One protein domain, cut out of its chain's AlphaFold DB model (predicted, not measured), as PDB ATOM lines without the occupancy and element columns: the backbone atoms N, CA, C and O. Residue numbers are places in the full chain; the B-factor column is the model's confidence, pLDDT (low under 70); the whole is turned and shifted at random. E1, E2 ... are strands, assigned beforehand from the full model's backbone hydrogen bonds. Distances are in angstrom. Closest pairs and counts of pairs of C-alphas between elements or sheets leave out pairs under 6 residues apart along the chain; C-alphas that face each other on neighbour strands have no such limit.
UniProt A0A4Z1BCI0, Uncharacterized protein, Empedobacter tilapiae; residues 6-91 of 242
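What this domain is: This is residues 6 to 91 of the 242 residues of an uncharacterized protein of Empedobacter tilapiae (UniProt A0A4Z1BCI0). A strongly curled sheet of five strands, E7 E5 E4 E1 E8, wraps part of the way round like a barrel wall, and a smaller sheet, E2 E3 E6, crosses its hollow side, a sandwich whose two sheets are only partly face to face, with best planes 41 degrees apart and strands at 87 degrees to each other. The tip of the long hairpin E4 and E5 makes one end of the longest axis, and the long link between E6 and E7 makes the other. The 86 printed residues hold eight named strands, E1 to E8 in chain order, and no named helix; the class is all strand, and both sheets are antiparallel. The whole is compact, with a radius of gyration of the C-alphas of 12.0 A and spans of 34 by 24 by 24 A.

How they stand to each other: E1, residues 6 to 9, is an inner strand, the antiparallel neighbour of E8, residues 89 to 91, with N 8 and O 90 2.8 A apart, within hydrogen-bond range. E2, residues 15 to 18, and E3, residues 25 to 29, form a hairpin, with N 15 and O 29 at 2.8 A. E4, residues 34 to 48, has staggered pairing: its residues 34 to 36 pair with E1, where N 35 and O 7 are 2.8 A apart, and its residues 37 to 48 pair with E5, residues 51 to 60, where N 53 and O 46 are 2.8 A apart. E4 and E5 form a hairpin; E4 bends by 122 degrees at residue 39, and E5 by 52 degrees at residue 57. E6, residues 67 to 69, is an edge strand antiparallel to E3, with N 68 and O 28 at 2.9 A. E7, residues 83 to 85, is an edge strand antiparallel to E5, with N 58 and O 84 at 2.9 A. Between the sheets, the closest C-alphas of E2 and E7 are those of Val 17 and Ala 84, 5.1 A apart. E1 and E6 are apart.

Where its parts are: E1 begins at C-alpha 6, (42.265, 15.083, -37.512). From first to last C-alpha, E1 measures 10.2 A, E2 10.0 A, E3 11.7 A, E4 21.7 A, E5 25.0 A, E6 6.0 A, E7 7.2 A and E8 6.7 A. E5 begins at C-alpha 51, (32.020, 6.284, -59.257), and E8 ends at C-alpha 91, (44.111, 11.956, -42.778).

The domain as a whole: The two C-alphas farthest apart, those of Lys 51 and Ser 75, are 34.7 A apart. The printed part has no cut, and its first and last C-alphas are 6.4 A apart. The link E6 to E7, residues 70 to 82, is long. The mean pLDDT of the printed part is 92.4, and residue 74 is under 70.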
ATOM      1  N   THR A   6      42.497  13.922 -36.641       95.00
ATOM      2  CA  THR A   6      42.265  15.083 -37.512       95.00
ATOM      3  C   THR A   6      42.364  14.671 -38.974       95.00
ATOM      4  O   THR A   6      43.353  14.070 -39.403       95.00
ATOM      5  N   PHE A   7      41.358  15.059 -39.742       97.31
ATOM      6  CA  PHE A   7      41.259  14.876 -41.181       97.31
ATOM      7  C   PHE A   7      41.086  16.226 -41.870       97.31
ATOM      8  O   PHE A   7      40.777  17.216 -41.215       97.31
ATOM      9  N   TYR A   8      41.250  16.249 -43.186       97.88
ATOM     10  CA  TYR A   8      40.994  17.406 -44.036       97.88
ATOM     11  C   TYR A   8      39.926  17.070 -45.066       97.88
ATOM     12  O   TYR A   8      39.909  15.965 -45.617       97.88
ATOM     13  N   VAL A   9      39.030  18.022 -45.321       97.94
ATOM     14  CA  VAL A   9      38.002  17.889 -46.356       97.94
ATOM     15  C   VAL A   9      38.645  17.910 -47.736       97.94
ATOM     16  O   VAL A   9      39.286  18.891 -48.104       97.94
ATOM     17  N   THR A  10      38.404  16.870 -48.530       97.00
ATOM     18  CA  THR A  10      38.892  16.771 -49.913       97.00
ATOM     19  C   THR A  10      37.783  16.729 -50.962       97.00
ATOM     20  O   THR A  10      38.070  16.671 -52.155       97.00
ATOM     21  N   ALA A  11      36.514  16.855 -50.554       95.25
ATOM     22  CA  ALA A  11      35.397  17.081 -51.471       95.25
ATOM     23  C   ALA A  11      35.497  18.480 -52.118       95.25
ATOM     24  O   ALA A  11      35.427  19.474 -51.388       95.25
ATOM     25  N   PRO A  12      35.574  18.608 -53.461       91.38
ATOM     26  CA  PRO A  12      35.693  19.912 -54.129       91.38
ATOM     27  C   PRO A  12      34.520  20.871 -53.874       91.38
ATOM     28  O   PRO A  12      34.689  22.091 -53.924       91.38
ATOM     29  N   SER A  13      33.332  20.321 -53.604       90.38
ATOM     30  CA  SER A  13      32.101  21.053 -53.275       90.38
ATOM     31  C   SER A  13      31.900  21.290 -51.769       90.38
ATOM     32  O   SER A  13      30.936  21.955 -51.380       90.38
ATOM     33  N   GLY A  14      32.814  20.787 -50.932       94.19
ATOM     34  CA  GLY A  14      32.714  20.784 -49.475       94.19
ATOM     35  C   GLY A  14      32.075  19.512 -48.907       94.19
ATOM     36  O   GLY A  14      31.367  18.768 -49.586       94.19
ATOM     37  N   LEU A  15      32.339  19.256 -47.629       96.31
ATOM     38  CA  LEU A  15      31.806  18.130 -46.875       96.31
ATOM     39  C   LEU A  15      30.438  18.488 -46.302       96.31
ATOM     40  O   LEU A  15      30.331  19.359 -45.445       96.31
ATOM     41  N   VAL A  16      29.396  17.790 -46.742       95.69
ATOM     42  CA  VAL A  16      28.039  17.968 -46.212       95.69
ATOM     43  C   VAL A  16      27.974  17.551 -44.741       95.69
ATOM     44  O   VAL A  16      28.414  16.455 -44.388       95.69
ATOM     45  N   VAL A  17      27.349  18.394 -43.912       95.56
ATOM     46  CA  VAL A  17      27.112  18.127 -42.487       95.56
ATOM     47  C   VAL A  17      25.615  18.008 -42.205       95.56
ATOM     48  O   VAL A  17      24.789  18.759 -42.739       95.56
ATOM     49  N   ARG A  18      25.259  17.019 -41.380       94.81
ATOM     50  CA  ARG A  18      23.883  16.660 -41.020       94.81
ATOM     51  C   ARG A  18      23.717  16.499 -39.515       94.81
ATOM     52  O   ARG A  18      24.677  16.191 -38.809       94.81
ATOM     53  N   ASN A  19      22.479  16.644 -39.043       93.62
ATOM     54  CA  ASN A  19      22.123  16.455 -37.630       93.62
ATOM     55  C   ASN A  19      22.044  14.973 -37.197       93.62
ATOM     56  O   ASN A  19      21.979  14.664 -36.011       93.62
ATOM     57  N   ASN A  20      22.038  14.056 -38.161       94.44
ATOM     58  CA  ASN A  20      22.121  12.604 -38.012       94.44
ATOM     59  C   ASN A  20      22.555  12.030 -39.381       94.44
ATOM     60  O   ASN A  20      22.312  12.710 -40.382       94.44
ATOM     61  N   PRO A  21      23.130  10.815 -39.495       94.44
ATOM     62  CA  PRO A  21      23.454  10.197 -40.784       94.44
ATOM     63  C   PRO A  21      22.340  10.287 -41.837       94.44
ATOM     64  O   PRO A  21      22.540  10.842 -42.914       94.44
ATOM     65  N   ASP A  22      21.128   9.874 -41.470       90.25
ATOM     66  CA  ASP A  22      19.946   9.932 -42.343       90.25
ATOM     67  C   ASP A  22      19.088  11.187 -42.091       90.25
ATOM     68  O   ASP A  22      17.925  11.264 -42.478       90.25
ATOM     69  N   GLY A  23      19.650  12.166 -41.381       90.50
ATOM     70  CA  GLY A  23      18.964  13.374 -40.946       90.50
ATOM     71  C   GLY A  23      19.056  14.533 -41.936       90.50
ATOM     72  O   GLY A  23      19.551  14.415 -43.063       90.50
ATOM     73  N   THR A  24      18.592  15.689 -41.477       91.88
ATOM     74  CA  THR A  24      18.577  16.935 -42.239       91.88
ATOM     75  C   THR A  24      19.992  17.491 -42.370       91.88
ATOM     76  O   THR A  24      20.737  17.600 -41.391       91.88
ATOM     77  N   ARG A  25      20.356  17.856 -43.601       93.38
ATOM     78  CA  ARG A  25      21.533  18.679 -43.884       93.38
ATOM     79  C   ARG A  25      21.300  20.089 -43.344       93.38
ATOM     80  O   ARG A  25      20.222  20.633 -43.542       93.38
ATOM     81  N   PHE A  26      22.319  20.674 -42.728       92.38
ATOM     82  CA  PHE A  26      22.264  22.064 -42.260       92.38
ATOM     83  C   PHE A  26      23.415  22.935 -42.776       92.38
ATOM     84  O   PHE A  26      23.445  24.133 -42.502       92.38
ATOM     85  N   GLY A  27      24.380  22.352 -43.486       93.50
ATOM     86  CA  GLY A  27      25.502  23.106 -44.021       93.50
ATOM     87  C   GLY A  27      26.585  22.226 -44.621       93.50
ATOM     88  O   GLY A  27      26.399  21.023 -44.863       93.50
ATOM     89  N   LYS A  28      27.734  22.850 -44.859       94.81
ATOM     90  CA  LYS A  28      28.929  22.216 -45.414       94.81
ATOM     91  C   LYS A  28      30.202  22.783 -44.790       94.81
ATOM     92  O   LYS A  28      30.242  23.949 -44.417       94.81
ATOM     93  N   ILE A  29      31.246  21.965 -44.733       95.25
ATOM     94  CA  ILE A  29      32.608  22.380 -44.383       95.25
ATOM     95  C   ILE A  29      33.414  22.477 -45.678       95.25
ATOM     96  O   ILE A  29      33.408  21.543 -46.482       95.25
ATOM     97  N   SER A  30      34.088  23.599 -45.904       94.88
ATOM     98  CA  SER A  30      34.823  23.853 -47.149       94.88
ATOM     99  C   SER A  30      36.018  22.913 -47.346       94.88
ATOM    100  O   SER A  30      36.619  22.442 -46.378       94.88
ATOM    101  N   TYR A  31      36.387  22.661 -48.608       96.62
ATOM    102  CA  TYR A  31      37.628  21.959 -48.967       96.62
ATOM    103  C   TYR A  31      38.829  22.537 -48.209       96.62
ATOM    104  O   TYR A  31      38.930  23.751 -48.047       96.62
ATOM    105  N   GLY A  32      39.747  21.671 -47.782       97.06
ATOM    106  CA  GLY A  32      40.975  22.074 -47.102       97.06
ATOM    107  C   GLY A  32      40.798  22.397 -45.622       97.06
ATOM    108  O   GLY A  32      41.787  22.689 -44.960       97.06
ATOM    109  N   SER A  33      39.575  22.314 -45.089       96.75
ATOM    110  CA  SER A  33      39.311  22.530 -43.664       96.75
ATOM    111  C   SER A  33      39.589  21.281 -42.842       96.75
ATOM    112  O   SER A  33      39.204  20.169 -43.229       96.75
ATOM    113  N   ALA A  34      40.196  21.480 -41.679       96.00
ATOM    114  CA  ALA A  34      40.388  20.461 -40.669       96.00
ATOM    115  C   ALA A  34      39.047  20.021 -40.064       96.00
ATOM    116  O   ALA A  34      38.150  20.823 -39.803       96.00
ATOM    117  N   VAL A  35      38.918  18.722 -39.816       96.00
ATOM    118  CA  VAL A  35      37.766  18.082 -39.181       96.00
ATOM    119  C   VAL A  35      38.284  17.064 -38.178       96.00
ATOM    120  O   VAL A  35      39.037  16.157 -38.542       96.00
ATOM    121  N   LYS A  36      37.864  17.175 -36.916       95.25
ATOM    122  CA  LYS A  36      38.145  16.148 -35.910       95.25
ATOM    123  C   LYS A  36      37.029  15.117 -35.903       95.25
ATOM    124  O   LYS A  36      35.863  15.454 -35.698       95.25
ATOM    125  N   VAL A  37      37.387  13.858 -36.130       95.31
ATOM    126  CA  VAL A  37      36.449  12.734 -36.065       95.31
ATOM    127  C   VAL A  37      36.444  12.179 -34.645       95.31
ATOM    128  O   VAL A  37      37.463  11.705 -34.147       95.31
ATOM    129  N   GLU A  38      35.283  12.220 -33.995       94.31
ATOM    130  CA  GLU A  38      35.101  11.716 -32.629       94.31
ATOM    131  C   GLU A  38      34.747  10.230 -32.611       94.31
ATOM    132  O   GLU A  38      35.170   9.479 -31.729       94.31
ATOM    133  N   LYS A  39      33.908   9.802 -33.562       93.81
ATOM    134  CA  LYS A  39      33.367   8.443 -33.580       93.81
ATOM    135  C   LYS A  39      33.043   7.985 -34.992       93.81
ATOM    136  O   LYS A  39      32.300   8.643 -35.715       93.81
ATOM    137  N   LYS A  40      33.522   6.792 -35.336       95.56
ATOM    138  CA  LYS A  40      33.121   6.057 -36.538       95.56
ATOM    139  C   LYS A  40      31.800   5.321 -36.308       95.56
ATOM    140  O   LYS A  40      31.594   4.736 -35.244       95.56
ATOM    141  N   LEU A  41      30.917   5.352 -37.300       95.81
ATOM    142  CA  LEU A  41      29.594   4.728 -37.275       95.81
ATOM    143  C   LEU A  41      29.447   3.739 -38.447       95.81
ATOM    144  O   LEU A  41      30.436   3.195 -38.950       95.81
ATOM    145  N   GLN A  42      28.209   3.470 -38.864       95.44
ATOM    146  CA  GLN A  42      27.886   2.497 -39.898       95.44
ATOM    147  C   GLN A  42      28.555   2.818 -41.239       95.44
ATOM    148  O   GLN A  42      28.765   3.980 -41.596       95.44
ATOM    149  N   SER A  43      28.906   1.763 -41.973       96.81
ATOM    150  CA  SER A  43      29.422   1.885 -43.336       96.81
ATOM    151  C   SER A  43      28.368   2.486 -44.254       96.81
ATOM    152  O   SER A  43      27.170   2.263 -44.083       96.81
ATOM    153  N   PHE A  44      28.831   3.262 -45.220       95.94
ATOM    154  CA  PHE A  44      27.995   3.946 -46.188       95.94
ATOM    155  C   PHE A  44      28.756   4.090 -47.504       95.94
ATOM    156  O   PHE A  44      29.987   4.011 -47.538       95.94
ATOM    157  N   SER A  45      28.031   4.302 -48.591       95.44
ATOM    158  CA  SER A  45      28.624   4.616 -49.881       95.44
ATOM    159  C   SER A  45      27.764   5.628 -50.617       95.44
ATOM    160  O   SER A  45      26.551   5.710 -50.422       95.44
ATOM    161  N   VAL A  46      28.415   6.421 -51.456       94.12
ATOM    162  CA  VAL A  46      27.761   7.394 -52.329       94.12
ATOM    163  C   VAL A  46      28.266   7.215 -53.750       94.12
ATOM    164  O   VAL A  46      29.380   6.736 -53.971       94.12
ATOM    165  N   THR A  47      27.454   7.610 -54.721       94.31
ATOM    166  CA  THR A  47      27.897   7.730 -56.109       94.31
ATOM    167  C   THR A  47      28.300   9.173 -56.370       94.31
ATOM    168  O   THR A  47      27.453  10.062 -56.329       94.31
ATOM    169  N   ASP A  48      29.579   9.398 -56.656       90.75
ATOM    170  CA  ASP A  48      30.119  10.690 -57.077       90.75
ATOM    171  C   ASP A  48      30.601  10.584 -58.525       90.75
ATOM    172  O   ASP A  48      31.455   9.757 -58.848       90.75
ATOM    173  N   ASN A  49      30.003  11.371 -59.424       91.00
ATOM    174  CA  ASN A  49      30.335  11.377 -60.856       91.00
ATOM    175  C   ASN A  49      30.378   9.967 -61.491       91.00
ATOM    176  O   ASN A  49      31.277   9.633 -62.263       91.00
ATOM    177  N   GLY A  50      29.415   9.113 -61.126       92.50
ATOM    178  CA  GLY A  50      29.307   7.733 -61.615       92.50
ATOM    179  C   GLY A  50      30.258   6.727 -60.953       92.50
ATOM    180  O   GLY A  50      30.185   5.539 -61.262       92.50
ATOM    181  N   LYS A  51      31.122   7.156 -60.025       94.56
ATOM    182  CA  LYS A  51      32.020   6.284 -59.257       94.56
ATOM    183  C   LYS A  51      31.481   6.058 -57.852       94.56
ATOM    184  O   LYS A  51      30.979   6.974 -57.209       94.56
ATOM    185  N   VAL A  52      31.605   4.829 -57.361       96.50
ATOM    186  CA  VAL A  52      31.241   4.499 -55.979       96.50
ATOM    187  C   VAL A  52      32.372   4.927 -55.048       96.50
ATOM    188  O   VAL A  52      33.501   4.460 -55.187       96.50
ATOM    189  N   VAL A  53      32.051   5.782 -54.083       96.62
ATOM    190  CA  VAL A  53      32.935   6.178 -52.987       96.62
ATOM    191  C   VAL A  53      32.451   5.483 -51.722       96.62
ATOM    192  O   VAL A  53      31.312   5.675 -51.293       96.62
ATOM    193  N   ASN A  54      33.310   4.653 -51.137       97.38
ATOM    194  CA  ASN A  54      33.013   3.905 -49.918       97.38
ATOM    195  C   ASN A  54      33.540   4.641 -48.686       97.38
ATOM    196  O   ASN A  54      34.579   5.295 -48.740       97.38
ATOM    197  N   GLY A  55      32.853   4.483 -47.561       96.88
ATOM    198  CA  GLY A  55      33.287   5.034 -46.286       96.88
ATOM    199  C   GLY A  55      32.338   4.667 -45.155       96.88
ATOM    200  O   GLY A  55      31.694   3.617 -45.147       96.88
ATOM    201  N   ASN A  56      32.247   5.559 -44.183       97.75
ATOM    202  CA  ASN A  56      31.407   5.440 -43.012       97.75
ATOM    203  C   ASN A  56      30.785   6.791 -42.688       97.75
ATOM    204  O   ASN A  56      31.360   7.854 -42.941       97.75
ATOM    205  N   TRP A  57      29.631   6.737 -42.042       97.81
ATOM    206  CA  TRP A  57      29.184   7.867 -41.252       97.81
ATOM    207  C   TRP A  57      30.132   8.078 -40.076       97.81
ATOM    208  O   TRP A  57      30.615   7.124 -39.459       97.81
ATOM    209  N   VAL A  58      30.401   9.337 -39.763       97.00
ATOM    210  CA  VAL A  58      31.219   9.735 -38.622       97.00
ATOM    211  C   VAL A  58      30.528  10.845 -37.850       97.00
ATOM    212  O   VAL A  58      29.866  11.696 -38.443       97.00
ATOM    213  N   LYS A  59      30.694  10.833 -36.528       95.94
ATOM    214  CA  LYS A  59      30.439  11.996 -35.679       95.94
ATOM    215  C   LYS A  59      31.690  12.871 -35.683       95.94
ATOM    216  O   LYS A  59      32.790  12.350 -35.467       95.94
ATOM    217  N   ILE A  60      31.515  14.162 -35.924       95.25
ATOM    218  CA  ILE A  60      32.590  15.157 -35.937       95.25
ATOM    219  C   ILE A  60      32.435  16.119 -34.758       95.25
ATOM    220  O   ILE A  60      31.333  16.281 -34.233       95.25
ATOM    221  N   GLU A  61      33.539  16.736 -34.343       92.75
ATOM    222  CA  GLU A  61      33.531  17.784 -33.318       92.75
ATOM    223  C   GLU A  61      32.676  18.977 -33.774       92.75
ATOM    224  O   GLU A  61      32.739  19.396 -34.933       92.75
ATOM    225  N   GLY A  62      31.870  19.518 -32.859       84.25
ATOM    226  CA  GLY A  62      30.860  20.511 -33.209       84.25
ATOM    227  C   GLY A  62      31.346  21.952 -33.365       84.25
ATOM    228  O   GLY A  62      30.654  22.777 -33.955       84.25
ATOM    229  N   ASN A  63      32.545  22.261 -32.872       80.44
ATOM    230  CA  ASN A  63      33.089  23.620 -32.841       80.44
ATOM    231  C   ASN A  63      33.969  23.909 -34.069       80.44
ATOM    232  O   ASN A  63      35.127  24.292 -33.929       80.44
ATOM    233  N   ASN A  64      33.446  23.686 -35.277       81.56
ATOM    234  CA  ASN A  64      34.189  23.940 -36.512       81.56
ATOM    235  C   ASN A  64      33.830  25.315 -37.098       81.56
ATOM    236  O   ASN A  64      32.727  25.513 -37.608       81.56
ATOM    237  N   SER A  65      34.783  26.249 -37.045       79.50
ATOM    238  CA  SER A  65      34.638  27.630 -37.536       79.50
ATOM    239  C   SER A  65      34.462  27.734 -39.056       79.50
ATOM    240  O   SER A  65      34.026  28.766 -39.552       79.50
ATOM    241  N   GLN A  66      34.767  26.668 -39.806       85.19
ATOM    242  CA  GLN A  66      34.702  26.638 -41.270       85.19
ATOM    243  C   GLN A  66      33.353  26.137 -41.808       85.19
ATOM    244  O   GLN A  66      33.218  25.875 -43.009       85.19
ATOM    245  N   ILE A  67      32.347  25.962 -40.943       89.00
ATOM    246  CA  ILE A  67      31.004  25.567 -41.377       89.00
ATOM    247  C   ILE A  67      30.293  26.746 -42.023       89.00
ATOM    248  O   ILE A  67      30.054  27.780 -41.406       89.00
ATOM    249  N   GLN A  68      29.864  26.526 -43.258       88.81
ATOM    250  CA  GLN A  68      28.927  27.380 -43.965       88.81
ATOM    251  C   GLN A  68      27.528  26.796 -43.777       88.81
ATOM    252  O   GLN A  68      27.207  25.740 -44.338       88.81
ATOM    253  N   TYR A  69      26.722  27.458 -42.950       89.31
ATOM    254  CA  TYR A  69      25.332  27.079 -42.714       89.31
ATOM    255  C   TYR A  69      24.470  27.391 -43.941       89.31
ATOM    256  O   TYR A  69      24.689  28.382 -44.636       89.31
ATOM    257  N   ASP A  70      23.494  26.529 -44.213       88.62
ATOM    258  CA  ASP A  70      22.535  26.764 -45.288       88.62
ATOM    259  C   ASP A  70      21.613  27.949 -44.915       88.62
ATOM    260  O   ASP A  70      21.131  28.033 -43.788       88.62
ATOM    261  N   GLU A  71      21.322  28.847 -45.865       82.31
ATOM    262  CA  GLU A  71      20.564  30.098 -45.627       82.31
ATOM    263  C   GLU A  71      19.172  29.885 -45.009       82.31
ATOM    264  O   GLU A  71      18.662  30.733 -44.283       82.31
ATOM    265  N   ASN A  72      18.553  28.731 -45.274       80.00
ATOM    266  CA  ASN A  72      17.217  28.386 -44.780       80.00
ATOM    267  C   ASN A  72      17.228  27.783 -43.365       80.00
ATOM    268  O   ASN A  72      16.217  27.237 -42.920       80.00
ATOM    269  N   LEU A  73      18.363  27.806 -42.666       81.00
ATOM    270  CA  LEU A  73      18.463  27.282 -41.315       81.00
ATOM    271  C   LEU A  73      17.742  28.217 -40.329       81.00
ATOM    272  O   LEU A  73      18.276  29.228 -39.888       81.00
ATOM    273  N   THR A  74      16.514  27.859 -39.959       68.81
ATOM    274  CA  THR A  74      15.658  28.672 -39.074       68.81
ATOM    275  C   THR A  74      15.847  28.387 -37.581       68.81
ATOM    276  O   THR A  74      15.277  29.081 -36.744       68.81
ATOM    277  N   SER A  75      16.600  27.345 -37.226       71.06
ATOM    278  CA  SER A  75      16.847  26.920 -35.845       71.06
ATOM    279  C   SER A  75      18.331  26.665 -35.622       71.06
ATOM    280  O   SER A  75      18.990  26.127 -36.510       71.06
ATOM    281  N   GLY A  76      18.841  26.989 -34.431       75.88
ATOM    282  CA  GLY A  76      20.236  26.728 -34.073       75.88
ATOM    283  C   GLY A  76      20.640  25.262 -34.267       75.88
ATOM    284  O   GLY A  76      19.819  24.349 -34.139       75.88
ATOM    285  N   VAL A  77      21.914  25.037 -34.587       83.38
ATOM    286  CA  VAL A  77      22.482  23.691 -34.726       83.38
ATOM    287  C   VAL A  77      22.876  23.156 -33.355       83.38
ATOM    288  O   VAL A  77      23.594  23.809 -32.603       83.38
ATOM    289  N   ASP A  78      22.425  21.942 -33.037       86.88
ATOM    290  CA  ASP A  78      22.922  21.194 -31.881       86.88
ATOM    291  C   ASP A  78      24.341  20.703 -32.197       86.88
ATOM    292  O   ASP A  78      24.524  19.731 -32.934       86.88
ATOM    293  N   THR A  79      25.349  21.379 -31.646       87.31
ATOM    294  CA  THR A  79      26.767  21.077 -31.891       87.31
ATOM    295  C   THR A  79      27.174  19.682 -31.407       87.31
ATOM    296  O   THR A  79      28.182  19.138 -31.854       87.31
ATOM    297  N   ASN A  80      26.361  19.022 -30.572       89.31
ATOM    298  CA  ASN A  80      26.587  17.624 -30.192       89.31
ATOM    299  C   ASN A  80      26.132  16.624 -31.261       89.31
ATOM    300  O   ASN A  80      26.418  15.428 -31.144       89.31
ATOM    301  N   LYS A  81      25.410  17.083 -32.283       91.50
ATOM    302  CA  LYS A  81      24.794  16.265 -33.329       91.50
ATOM    303  C   LYS A  81      25.314  16.675 -34.694       91.50
ATOM    304  O   LYS A  81      24.577  17.178 -35.535       91.50
ATOM    305  N   MET A  82      26.600  16.445 -34.912       94.25
ATOM    306  CA  MET A  82      27.255  16.800 -36.162       94.25
ATOM    307  C   MET A  82      27.841  15.556 -36.805       94.25
ATOM    308  O   MET A  82      28.718  14.893 -36.251       94.25
ATOM    309  N   TYR A  83      27.294  15.217 -37.970       96.38
ATOM    310  CA  TYR A  83      27.604  13.987 -38.679       96.38
ATOM    311  C   TYR A  83      27.953  14.272 -40.131       96.38
ATOM    312  O   TYR A  83      27.326  15.105 -40.787       96.38
ATOM    313  N   ALA A  84      28.938  13.542 -40.636       97.06
ATOM    314  CA  ALA A  84      29.420  13.653 -42.004       97.06
ATOM    315  C   ALA A  84      29.793  12.273 -42.560       97.06
ATOM    316  O   ALA A  84      29.983  11.313 -41.811       97.06
ATOM    317  N   PHE A  85      29.895  12.170 -43.882       97.50
ATOM    318  CA  PHE A  85      30.391  10.973 -44.557       97.50
ATOM    319  C   PHE A  85      31.901  11.091 -44.790       97.50
ATOM    320  O   PHE A  85      32.352  12.000 -45.483       97.50
ATOM    321  N   ASN A  86      32.697  10.174 -44.238       97.06
ATOM    322  CA  ASN A  86      34.158  10.305 -44.257       97.06
ATOM    323  C   ASN A  86      34.837   9.884 -45.573       97.06
ATOM    324  O   ASN A  86      36.058   9.954 -45.652       97.06
ATOM    325  N   GLY A  87      34.092   9.462 -46.601       97.12
ATOM    326  CA  GLY A  87      34.679   9.069 -47.890       97.12
ATOM    327  C   GLY A  87      35.388  10.211 -48.634       97.12
ATOM    328  O   GLY A  87      36.110   9.955 -49.589       97.12
ATOM    329  N   PHE A  88      35.210  11.455 -48.178       97.12
ATOM    330  CA  PHE A  88      35.887  12.656 -48.687       97.12
ATOM    331  C   PHE A  88      36.745  13.346 -47.618       97.12
ATOM    332  O   PHE A  88      36.893  14.572 -47.613       97.12
ATOM    333  N   LEU A  89      37.240  12.565 -46.658       97.69
ATOM    334  CA  LEU A  89      38.176  13.006 -45.638       97.69
ATOM    335  C   LEU A  89      39.530  12.340 -45.873       97.69
ATOM    336  O   LEU A  89      39.615  11.125 -46.035       97.69
ATOM    337  N   THR A  90      40.595  13.131 -45.825       97.81
ATOM    338  CA  THR A  90      41.975  12.646 -45.925       97.81
ATOM    339  C   THR A  90      42.677  12.829 -44.578       97.81
ATOM    340  O   THR A  90      42.575  13.911 -43.997       97.81
ATOM    341  N   PRO A  91      43.374  11.813 -44.035       97.31
ATOM    342  CA  PRO A  91      44.111  11.956 -42.778       97.31
ATOM    343  C   PRO A  91      45.111  13.118 -42.821       97.31
ATOM    344  O   PRO A  91      45.773  13.321 -43.840       97.31
TER     345      PRO A  91